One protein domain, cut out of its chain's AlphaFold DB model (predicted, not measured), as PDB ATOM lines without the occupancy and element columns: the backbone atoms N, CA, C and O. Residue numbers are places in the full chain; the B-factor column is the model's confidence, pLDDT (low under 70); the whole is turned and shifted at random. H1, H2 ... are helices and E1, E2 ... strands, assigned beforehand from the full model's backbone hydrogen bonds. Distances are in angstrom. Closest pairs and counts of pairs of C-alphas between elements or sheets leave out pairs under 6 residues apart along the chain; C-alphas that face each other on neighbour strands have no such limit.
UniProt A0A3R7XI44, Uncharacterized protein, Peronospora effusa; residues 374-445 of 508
ATOM      1  N   GLU A 374       1.536  10.972  -3.506       88.25
ATOM      2  CA  GLU A 374       1.772   9.541  -3.412       88.25
ATOM      3  C   GLU A 374       1.378   9.074  -2.008       88.25
ATOM      4  O   GLU A 374       1.974   9.482  -1.007       88.25
ATOM      5  N   CYS A 375       0.320   8.268  -1.939       89.56
ATOM      6  CA  CYS A 375      -0.363   7.902  -0.708       89.56
ATOM      7  C   CYS A 375      -0.414   6.389  -0.488       89.56
ATOM      8  O   CYS A 375      -0.789   5.609  -1.365       89.56
ATOM      9  N   SER A 376      -0.101   5.985   0.738       91.56
ATOM     10  CA  SER A 376      -0.074   4.598   1.205       91.56
ATOM     11  C   SER A 376      -0.992   4.411   2.416       91.56
ATOM     12  O   SER A 376      -1.355   5.380   3.082       91.56
ATOM     13  N   LEU A 377      -1.405   3.174   2.693       92.81
ATOM     14  CA  LEU A 377      -2.270   2.868   3.834       92.81
ATOM     15  C   LEU A 377      -1.491   2.968   5.154       92.81
ATOM     16  O   LEU A 377      -0.425   2.366   5.290       92.81
ATOM     17  N   LYS A 378      -2.065   3.648   6.150       92.94
ATOM     18  CA  LYS A 378      -1.527   3.680   7.516       92.94
ATOM     19  C   LYS A 378      -1.506   2.282   8.149       92.94
ATOM     20  O   LYS A 378      -2.445   1.505   7.947       92.94
ATOM     21  N   PRO A 379      -0.505   1.955   8.987       89.44
ATOM     22  CA  PRO A 379      -0.492   0.701   9.734       89.44
ATOM     23  C   PRO A 379      -1.783   0.503  10.544       89.44
ATOM     24  O   PRO A 379      -2.134   1.332  11.382       89.44
ATOM     25  N   ASN A 380      -2.462  -0.625  10.317       85.12
ATOM     26  CA  ASN A 380      -3.738  -1.012  10.942       85.12
ATOM     27  C   ASN A 380      -4.970  -0.143  10.593       85.12
ATOM     28  O   ASN A 380      -6.000  -0.280  11.252       85.12
ATOM     29  N   ALA A 381      -4.911   0.714   9.568       86.75
ATOM     30  CA  ALA A 381      -6.094   1.414   9.061       86.75
ATOM     31  C   ALA A 381      -6.955   0.526   8.140       86.75
ATOM     32  O   ALA A 381      -6.463  -0.418   7.517       86.75
ATOM     33  N   LYS A 382      -8.250   0.847   8.017       84.94
ATOM     34  CA  LYS A 382      -9.124   0.268   6.983       84.94
ATOM     35  C   LYS A 382      -8.796   0.933   5.641       84.94
ATOM     36  O   LYS A 382      -8.641   2.148   5.590       84.94
ATOM     37  N   VAL A 383      -8.720   0.157   4.559       83.12
ATOM     38  CA  VAL A 383      -8.588   0.709   3.200       83.12
ATOM     39  C   VAL A 383      -9.844   1.531   2.863       83.12
ATOM     40  O   VAL A 383     -10.941   0.978   2.980       83.12
ATOM     41  N   PRO A 384      -9.717   2.815   2.467       80.00
ATOM     42  CA  PRO A 384     -10.840   3.604   1.964       80.00
ATOM     43  C   PRO A 384     -11.398   3.031   0.661       80.00
ATOM     44  O   PRO A 384     -10.648   2.452  -0.129       80.00
ATOM     45  N   ASP A 385     -12.681   3.245   0.389       66.50
ATOM     46  CA  ASP A 385     -13.280   2.819  -0.875       66.50
ATOM     47  C   ASP A 385     -12.673   3.627  -2.042       66.50
ATOM     48  O   ASP A 385     -12.597   4.853  -2.010       66.50
ATOM     49  N   GLY A 386     -12.143   2.925  -3.050       65.00
ATOM     50  CA  GLY A 386     -11.302   3.508  -4.110       65.00
ATOM     51  C   GLY A 386      -9.803   3.618  -3.770       65.00
ATOM     52  O   GLY A 386      -8.992   3.835  -4.670       65.00
ATOM     53  N   GLY A 387      -9.408   3.401  -2.512       81.44
ATOM     54  CA  GLY A 387      -8.016   3.358  -2.058       81.44
ATOM     55  C   GLY A 387      -7.347   4.727  -1.870       81.44
ATOM     56  O   GLY A 387      -7.806   5.755  -2.366       81.44
ATOM     57  N   CYS A 388      -6.217   4.735  -1.154       83.69
ATOM     58  CA  CYS A 388      -5.529   5.966  -0.741       83.69
ATOM     59  C   CYS A 388      -5.110   6.882  -1.899       83.69
ATOM     60  O   CYS A 388      -5.231   8.096  -1.773       83.69
ATOM     61  N   GLN A 389      -4.658   6.330  -3.030       84.06
ATOM     62  CA  GLN A 389      -4.268   7.147  -4.188       84.06
ATOM     63  C   GLN A 389      -5.462   7.888  -4.810       84.06
ATOM     64  O   GLN A 389      -5.281   8.982  -5.333       84.06
ATOM     65  N   THR A 390      -6.676   7.336  -4.718       77.88
ATOM     66  CA  THR A 390      -7.897   7.975  -5.232       77.88
ATOM     67  C   THR A 390      -8.413   9.015  -4.241       77.88
ATOM     68  O   THR A 390      -8.525  10.195  -4.564       77.88
ATOM     69  N   VAL A 391      -8.660   8.585  -3.002       81.06
ATOM     70  CA  VAL A 391      -9.275   9.396  -1.940       81.06
ATOM     71  C   VAL A 391      -8.420  10.611  -1.563       81.06
ATOM     72  O   VAL A 391      -8.951  11.658  -1.230       81.06
ATOM     73  N   CYS A 392      -7.094  10.529  -1.661       84.12
ATOM     74  CA  CYS A 392      -6.215  11.649  -1.313       84.12
ATOM     75  C   CYS A 392      -5.881  12.610  -2.470       84.12
ATOM     76  O   CYS A 392      -5.206  13.614  -2.232       84.12
ATOM     77  N   ASN A 393      -6.316  12.315  -3.702       81.25
ATOM     78  CA  ASN A 393      -6.054  13.134  -4.899       81.25
ATOM     79  C   ASN A 393      -7.336  13.615  -5.611       81.25
ATOM     80  O   ASN A 393      -7.262  14.334  -6.614       81.25
ATOM     81  N   ARG A 394      -8.509  13.218  -5.109       75.62
ATOM     82  CA  ARG A 394      -9.844  13.664  -5.530       75.62
ATOM     83  C   ARG A 394     -10.404  14.645  -4.491       75.62
ATOM     84  O   ARG A 394      -9.882  14.758  -3.385       75.62
ATOM     85  N   ASN A 395     -11.427  15.399  -4.878       65.19
ATOM     86  CA  ASN A 395     -12.137  16.331  -4.008       65.19
ATOM     87  C   ASN A 395     -13.571  15.838  -3.763       65.19
ATOM     88  O   ASN A 395     -14.489  16.178  -4.502       65.19
ATOM     89  N   HIS A 396     -13.766  15.000  -2.753       62.34
ATOM     90  CA  HIS A 396     -15.089  14.617  -2.253       62.34
ATOM     91  C   HIS A 396     -15.271  15.134  -0.822       62.34
ATOM     92  O   HIS A 396     -14.290  15.299  -0.096       62.34
ATOM     93  N   GLU A 397     -16.511  15.342  -0.373       58.69
ATOM     94  CA  GLU A 397     -16.785  15.874   0.975       58.69
ATOM     95  C   GLU A 397     -16.173  15.007   2.092       58.69
ATOM     96  O   GLU A 397     -15.713  15.529   3.107       58.69
ATOM     97  N   THR A 398     -16.111  13.687   1.882       70.81
ATOM     98  CA  THR A 398     -15.503  12.726   2.817       70.81
ATOM     99  C   THR A 398     -14.013  12.471   2.566       70.81
ATOM    100  O   THR A 398     -13.322  11.999   3.470       70.81
ATOM    101  N   ASP A 399     -13.481  12.812   1.385       75.81
ATOM    102  CA  ASP A 399     -12.124  12.422   0.965       75.81
ATOM    103  C   ASP A 399     -11.054  12.980   1.916       75.81
ATOM    104  O   ASP A 399     -10.111  12.283   2.286       75.81
ATOM    105  N   ALA A 400     -11.227  14.216   2.398       77.69
ATOM    106  CA  ALA A 400     -10.302  14.832   3.348       77.69
ATOM    107  C   ALA A 400     -10.264  14.101   4.708       77.69
ATOM    108  O   ALA A 400      -9.183  13.911   5.282       77.69
ATOM    109  N   SER A 401     -11.415  13.658   5.226       80.94
ATOM    110  CA  SER A 401     -11.486  12.859   6.459       80.94
ATOM    111  C   SER A 401     -10.979  11.434   6.248       80.94
ATOM    112  O   SER A 401     -10.186  10.950   7.052       80.94
ATOM    113  N   ASP A 402     -11.358  10.787   5.148       82.19
ATOM    114  CA  ASP A 402     -11.010   9.393   4.862       82.19
ATOM    115  C   ASP A 402      -9.508   9.244   4.577       82.19
ATOM    116  O   ASP A 402      -8.851   8.347   5.117       82.19
ATOM    117  N   CYS A 403      -8.941  10.185   3.812       84.75
ATOM    118  CA  CYS A 403      -7.507  10.304   3.575       84.75
ATOM    119  C   CYS A 403      -6.744  10.549   4.884       84.75
ATOM    120  O   CYS A 403      -5.818   9.806   5.212       84.75
ATOM    121  N   SER A 404      -7.133  11.561   5.670       86.81
ATOM    122  CA  SER A 404      -6.409  11.903   6.904       86.81
ATOM    123  C   SER A 404      -6.514  10.818   7.981       86.81
ATOM    124  O   SER A 404      -5.540  10.598   8.706       86.81
ATOM    125  N   ALA A 405      -7.626  10.083   8.048       88.12
ATOM    126  CA  ALA A 405      -7.786   8.936   8.938       88.12
ATOM    127  C   ALA A 405      -6.943   7.726   8.502       88.12
ATOM    128  O   ALA A 405      -6.288   7.106   9.341       88.12
ATOM    129  N   SER A 406      -6.926   7.403   7.204       89.50
ATOM    130  CA  SER A 406      -6.508   6.073   6.732       89.50
ATOM    131  C   SER A 406      -5.185   6.034   5.970       89.50
ATOM    132  O   SER A 406      -4.608   4.957   5.821       89.50
ATOM    133  N   CYS A 407      -4.686   7.174   5.490       92.06
ATOM    134  CA  CYS A 407      -3.591   7.229   4.524       92.06
ATOM    135  C   CYS A 407      -2.439   8.137   4.982       92.06
ATOM    136  O   CYS A 407      -2.656   9.202   5.563       92.06
ATOM    137  N   ASP A 408      -1.208   7.711   4.698       92.94
ATOM    138  CA  ASP A 408       0.009   8.517   4.801       92.94
ATOM    139  C   ASP A 408       0.451   8.926   3.394       92.94
ATOM    140  O   ASP A 408       0.652   8.077   2.523       92.94
ATOM    141  N   CYS A 409       0.593  10.235   3.180       89.31
ATOM    142  CA  CYS A 409       0.804  10.849   1.871       89.31
ATOM    143  C   CYS A 409       2.047  11.734   1.834       89.31
ATOM    144  O   CYS A 409       2.297  12.501   2.766       89.31
ATOM    145  N   GLN A 410       2.750  11.719   0.705       88.38
ATOM    146  CA  GLN A 410       3.799  12.684   0.378       88.38
ATOM    147  C   GLN A 410       3.458  13.395  -0.933       88.38
ATOM    148  O   GLN A 410       2.946  12.778  -1.862       88.38
ATOM    149  N   VAL A 411       3.710  14.703  -1.011       82.50
ATOM    150  CA  VAL A 411       3.516  15.462  -2.257       82.50
ATOM    151  C   VAL A 411       4.600  15.043  -3.246       82.50
ATOM    152  O   VAL A 411       5.787  15.114  -2.928       82.50
ATOM    153  N   SER A 412       4.189  14.605  -4.433       81.81
ATOM    154  CA  SER A 412       5.098  14.256  -5.518       81.81
ATOM    155  C   SER A 412       5.705  15.509  -6.146       81.81
ATOM    156  O   SER A 412       5.070  16.560  -6.222       81.81
ATOM    157  N   LEU A 413       6.946  15.384  -6.615       80.00
ATOM    158  CA  LEU A 413       7.642  16.420  -7.387       80.00
ATOM    159  C   LEU A 413       7.542  16.192  -8.903       80.00
ATOM    160  O   LEU A 413       7.990  17.038  -9.677       80.00
ATOM    161  N   ASN A 414       6.994  15.052  -9.327       79.31
ATOM    162  CA  ASN A 414       6.786  14.739 -10.738       79.31
ATOM    163  C   ASN A 414       5.540  15.470 -11.256       79.31
ATOM    164  O   ASN A 414       4.632  15.778 -10.483       79.31
ATOM    165  N   SER A 415       5.482  15.728 -12.564       79.75
ATOM    166  CA  SER A 415       4.300  16.348 -13.161       79.75
ATOM    167  C   SER A 415       3.081  15.430 -13.053       79.75
ATOM    168  O   SER A 415       3.185  14.199 -13.042       79.75
ATOM    169  N   ALA A 416       1.917  16.053 -12.934       79.38
ATOM    170  CA  ALA A 416       0.647  15.374 -12.814       79.38
ATOM    171  C   ALA A 416      -0.419  16.138 -13.599       79.38
ATOM    172  O   ALA A 416      -0.366  17.361 -13.737       79.38
ATOM    173  N   SER A 417      -1.390  15.386 -14.101       77.00
ATOM    174  CA  SER A 417      -2.504  15.876 -14.900       77.00
ATOM    175  C   SER A 417      -3.819  15.454 -14.249       77.00
ATOM    176  O   SER A 417      -3.951  14.328 -13.763       77.00
ATOM    177  N   THR A 418      -4.823  16.330 -14.251       69.19
ATOM    178  CA  THR A 418      -6.162  15.968 -13.766       69.19
ATOM    179  C   THR A 418      -6.842  15.039 -14.774       69.19
ATOM    180  O   THR A 418      -7.259  15.480 -15.844       69.19
ATOM    181  N   CYS A 419      -6.998  13.762 -14.418       59.59
ATOM    182  CA  CYS A 419      -7.771  12.776 -15.172       59.59
ATOM    183  C   CYS A 419      -9.042  12.424 -14.396       59.59
ATOM    184  O   CYS A 419      -8.970  11.889 -13.296       59.59
ATOM    185  N   TRP A 420     -10.208  12.728 -14.969       55.94
ATOM    186  CA  TRP A 420     -11.528  12.445 -14.389       55.94
ATOM    187  C   TRP A 420     -11.662  12.764 -12.880       55.94
ATOM    188  O   TRP A 420     -11.745  11.875 -12.028       55.94
ATOM    189  N   MET A 421     -11.652  14.065 -12.553       63.91
ATOM    190  CA  MET A 421     -11.801  14.624 -11.189       63.91
ATOM    191  C   MET A 421     -10.731  14.179 -10.169       63.91
ATOM    192  O   MET A 421     -10.730  14.647  -9.030       63.91
ATOM    193  N   LEU A 422      -9.786  13.338 -10.586       71.44
ATOM    194  CA  LEU A 422      -8.650  12.856  -9.821       71.44
ATOM    195  C   LEU A 422      -7.376  13.523 -10.348       71.44
ATOM    196  O   LEU A 422      -7.172  13.620 -11.559       71.44
ATOM    197  N   CYS A 423      -6.498  13.974  -9.457       78.25
ATOM    198  CA  CYS A 423      -5.138  14.307  -9.863       78.25
ATOM    199  C   CYS A 423      -4.324  13.017 -10.053       78.25
ATOM    200  O   CYS A 423      -4.316  12.168  -9.163       78.25
ATOM    201  N   VAL A 424      -3.655  12.849 -11.199       82.69
ATOM    202  CA  VAL A 424      -2.947  11.609 -11.561       82.69
ATOM    203  C   VAL A 424      -1.540  11.918 -12.055       82.69
ATOM    204  O   VAL A 424      -1.344  12.808 -12.880       82.69
ATOM    205  N   LEU A 425      -0.559  11.159 -11.569       86.50
ATOM    206  CA  LEU A 425       0.837  11.264 -11.987       86.50
ATOM    207  C   LEU A 425       0.998  11.026 -13.497       86.50
ATOM    208  O   LEU A 425       0.485  10.034 -14.017       86.50
ATOM    209  N   ASP A 426       1.743  11.893 -14.186       84.44
ATOM    210  CA  ASP A 426       2.123  11.651 -15.580       84.44
ATOM    211  C   ASP A 426       3.052  10.433 -15.695       84.44
ATOM    212  O   ASP A 426       3.877  10.155 -14.821       84.44
ATOM    213  N   LEU A 427       2.945   9.717 -16.814       83.88
ATOM    214  CA  LEU A 427       3.866   8.638 -17.161       83.88
ATOM    215  C   LEU A 427       5.244   9.213 -17.526       83.88
ATOM    216  O   LEU A 427       5.335  10.301 -18.098       83.88
ATOM    217  N   ASP A 428       6.317   8.470 -17.232       81.25
ATOM    218  CA  ASP A 428       7.691   8.872 -17.563       81.25
ATOM    219  C   ASP A 428       7.816   9.133 -19.072       81.25
ATOM    220  O   ASP A 428       7.586   8.236 -19.893       81.25
ATOM    221  N   SER A 429       8.215  10.352 -19.438       71.31
ATOM    222  CA  SER A 429       8.350  10.805 -20.825       71.31
ATOM    223  C   SER A 429       9.364   9.994 -21.641       71.31
ATOM    224  O   SER A 429       9.249   9.935 -22.865       71.31
ATOM    225  N   ASN A 430      10.303   9.300 -20.987       71.50
ATOM    226  CA  ASN A 430      11.214   8.354 -21.639       71.50
ATOM    227  C   ASN A 430      10.510   7.059 -22.078       71.50
ATOM    228  O   ASN A 430      10.920   6.430 -23.053       71.50
ATOM    229  N   SER A 431       9.444   6.665 -21.376       67.25
ATOM    230  CA  SER A 431       8.588   5.525 -21.734       67.25
ATOM    231  C   SER A 431       7.427   5.917 -22.659       67.25
ATOM    232  O   SER A 431       6.914   5.079 -23.403       67.25
ATOM    233  N   CYS A 432       7.027   7.192 -22.615       73.94
ATOM    234  CA  CYS A 432       5.719   7.654 -23.056       73.94
ATOM    235  C   CYS A 432       5.782   9.089 -23.617       73.94
ATOM    236  O   CYS A 432       5.599  10.069 -22.895       73.94
ATOM    237  N   SER A 433       6.054   9.236 -24.916       72.81
ATOM    238  CA  SER A 433       6.189  10.555 -25.561       72.81
ATOM    239  C   SER A 433       4.853  11.268 -25.806       72.81
ATOM    240  O   SER A 433       4.826  12.493 -25.920       72.81
ATOM    241  N   GLN A 434       3.753  10.516 -25.878       74.88
ATOM    242  CA  GLN A 434       2.379  11.016 -25.914       74.88
ATOM    243  C   GLN A 434       1.521  10.191 -24.956       74.88
ATOM    244  O   GLN A 434       1.580   8.957 -24.960       74.88
ATOM    245  N   GLN A 435       0.775  10.896 -24.111       81.12
ATOM    246  CA  GLN A 435      -0.088  10.316 -23.093       81.12
ATOM    247  C   GLN A 435      -1.388  11.104 -22.968       81.12
ATOM    248  O   GLN A 435      -1.375  12.332 -22.815       81.12
ATOM    249  N   SER A 436      -2.496  10.375 -22.893       74.69
ATOM    250  CA  SER A 436      -3.846  10.874 -22.638       74.69
ATOM    251  C   SER A 436      -4.356  10.414 -21.262       74.69
ATOM    252  O   SER A 436      -3.630   9.781 -20.486       74.69
ATOM    253  N   CYS A 437      -5.576  10.811 -20.902       62.28
ATOM    254  CA  CYS A 437      -6.289  10.275 -19.744       62.28
ATOM    255  C   CYS A 437      -7.247   9.172 -20.210       62.28
ATOM    256  O   CYS A 437      -8.045   9.405 -21.115       62.28
ATOM    257  N   SER A 438      -7.229   8.017 -19.546       62.56
ATOM    258  CA  SER A 438      -8.252   6.976 -19.675       62.56
ATOM    259  C   SER A 438      -8.874   6.747 -18.302       62.56
ATOM    260  O   SER A 438      -8.233   6.196 -17.405       62.56
ATOM    261  N   GLY A 439     -10.101   7.234 -18.111       61.09
ATOM    262  CA  GLY A 439     -10.740   7.285 -16.796       61.09
ATOM    263  C   GLY A 439      -9.877   8.049 -15.783       61.09
ATOM    264  O   GLY A 439      -9.498   9.195 -16.013       61.09
ATOM    265  N   GLN A 440      -9.549   7.387 -14.673       65.06
ATOM    266  CA  GLN A 440      -8.718   7.908 -13.578       65.06
ATOM    267  C   GLN A 440      -7.227   7.522 -13.694       65.06
ATOM    268  O   GLN A 440      -6.511   7.491 -12.698       65.06
ATOM    269  N   ALA A 441      -6.745   7.213 -14.902       73.25
ATOM    270  CA  ALA A 441      -5.353   6.850 -15.161       73.25
ATOM    271  C   ALA A 441      -4.767   7.615 -16.359       73.25
ATOM    272  O   ALA A 441      -5.481   7.985 -17.294       73.25
ATOM    273  N   ARG A 442      -3.444   7.802 -16.360       80.44
ATOM    274  CA  ARG A 442      -2.679   8.214 -17.547       80.44
ATOM    275  C   ARG A 442      -2.318   6.971 -18.358       80.44
ATOM    276  O   ARG A 442      -1.939   5.952 -17.784       80.44
ATOM    277  N   VAL A 443      -2.437   7.050 -19.680       80.88
ATOM    278  CA  VAL A 443      -2.114   5.956 -20.614       80.88
ATOM    279  C   VAL A 443      -1.263   6.480 -21.766       80.88
ATOM    280  O   VAL A 443      -1.379   7.647 -22.128       80.88
ATOM    281  N   CYS A 444      -0.411   5.630 -22.346       83.06
ATOM    282  CA  CYS A 444       0.373   5.996 -23.526       83.06
ATOM    283  C   CYS A 444      -0.436   5.827 -24.808       83.06
ATOM    284  O   CYS A 444      -0.941   4.738 -25.082       83.06
ATOM    285  N   ASP A 445      -0.453   6.866 -25.636       73.81
ATOM    286  CA  ASP A 445      -1.151   6.863 -26.929       73.81
ATOM    287  C   ASP A 445      -0.398   6.035 -27.988       73.81
ATOM    288  O   ASP A 445      -0.950   5.630 -29.011       73.81
TER     289      ASP A 445
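What this domain is: This is residues 374 to 445 of the 508 residues of an uncharacterized protein of Peronospora effusa (UniProt A0A3R7XI44). What shape is this? It is an elongated body in two parts: H1 and H2 with the two-stranded sheet E1 and E2 make one end, and two small hairpins, E3-E4 and then E5-E6, run on to the other. What makes it up? The 72 printed residues hold E1, H1, H2, E2, E3, E4, E5 and E6 in that order, a mixed class of helices and strands, with each sheet antiparallel. How large is it? It is only just compact, close to loose, with a radius of gyration of the C-alphas of 13.2 A and spans of 39 by 21 by 16 A.

Where its parts are: Where are the first elements? E1 is residues 374 to 377, from C-alpha 374 at (1.772, 9.541, -3.412); H1 is 388 to 391, H2 399 to 406 over 10.3 A, and E2 407 to 411 over 12.8 A. Where are the others? E3 is 416 to 419, E4 422 to 425, E5 435 to 438 and E6 441 to 444, ending at C-alpha 444 at (0.373, 5.996, -23.526).

How they stand to each other: How do E1 and E2 pair? They are antiparallel at 166 degrees, with N 374 and O 410 2.8 A apart, within hydrogen-bond range. Where are the helices? H1 and H2 touch, closest at the C-alphas of Val 391 and Asp 399, 5.1 A; the closest C-alphas of E1 and H1, Cys 375 and Gln 389, are 5.3 A apart. In H2 every O i to N i+4 pair is within hydrogen-bond range; H1 is too short for such a pair, and its one O i to N i+3 pair is not within range. How do the hairpins sit? N 417 and O 424 are 2.9 A apart in E3-E4, N 436 and O 443 3.0 A in E5-E6; the closest C-alphas of E3 and E5, Cys 419 and Cys 437, are 5.4 A apart, while E2 and E3 are apart.

The domain as a whole: How far does it reach? The two C-alphas farthest apart, Asn 380 and Ser 433, are 39.6 A apart. Is it unbroken? The printed part has no cut and no long link. Where is confidence low? The model's pLDDT is under 70 at residues 385 to 386, 395 to 397, 418 to 421, 431 and 437 to 440.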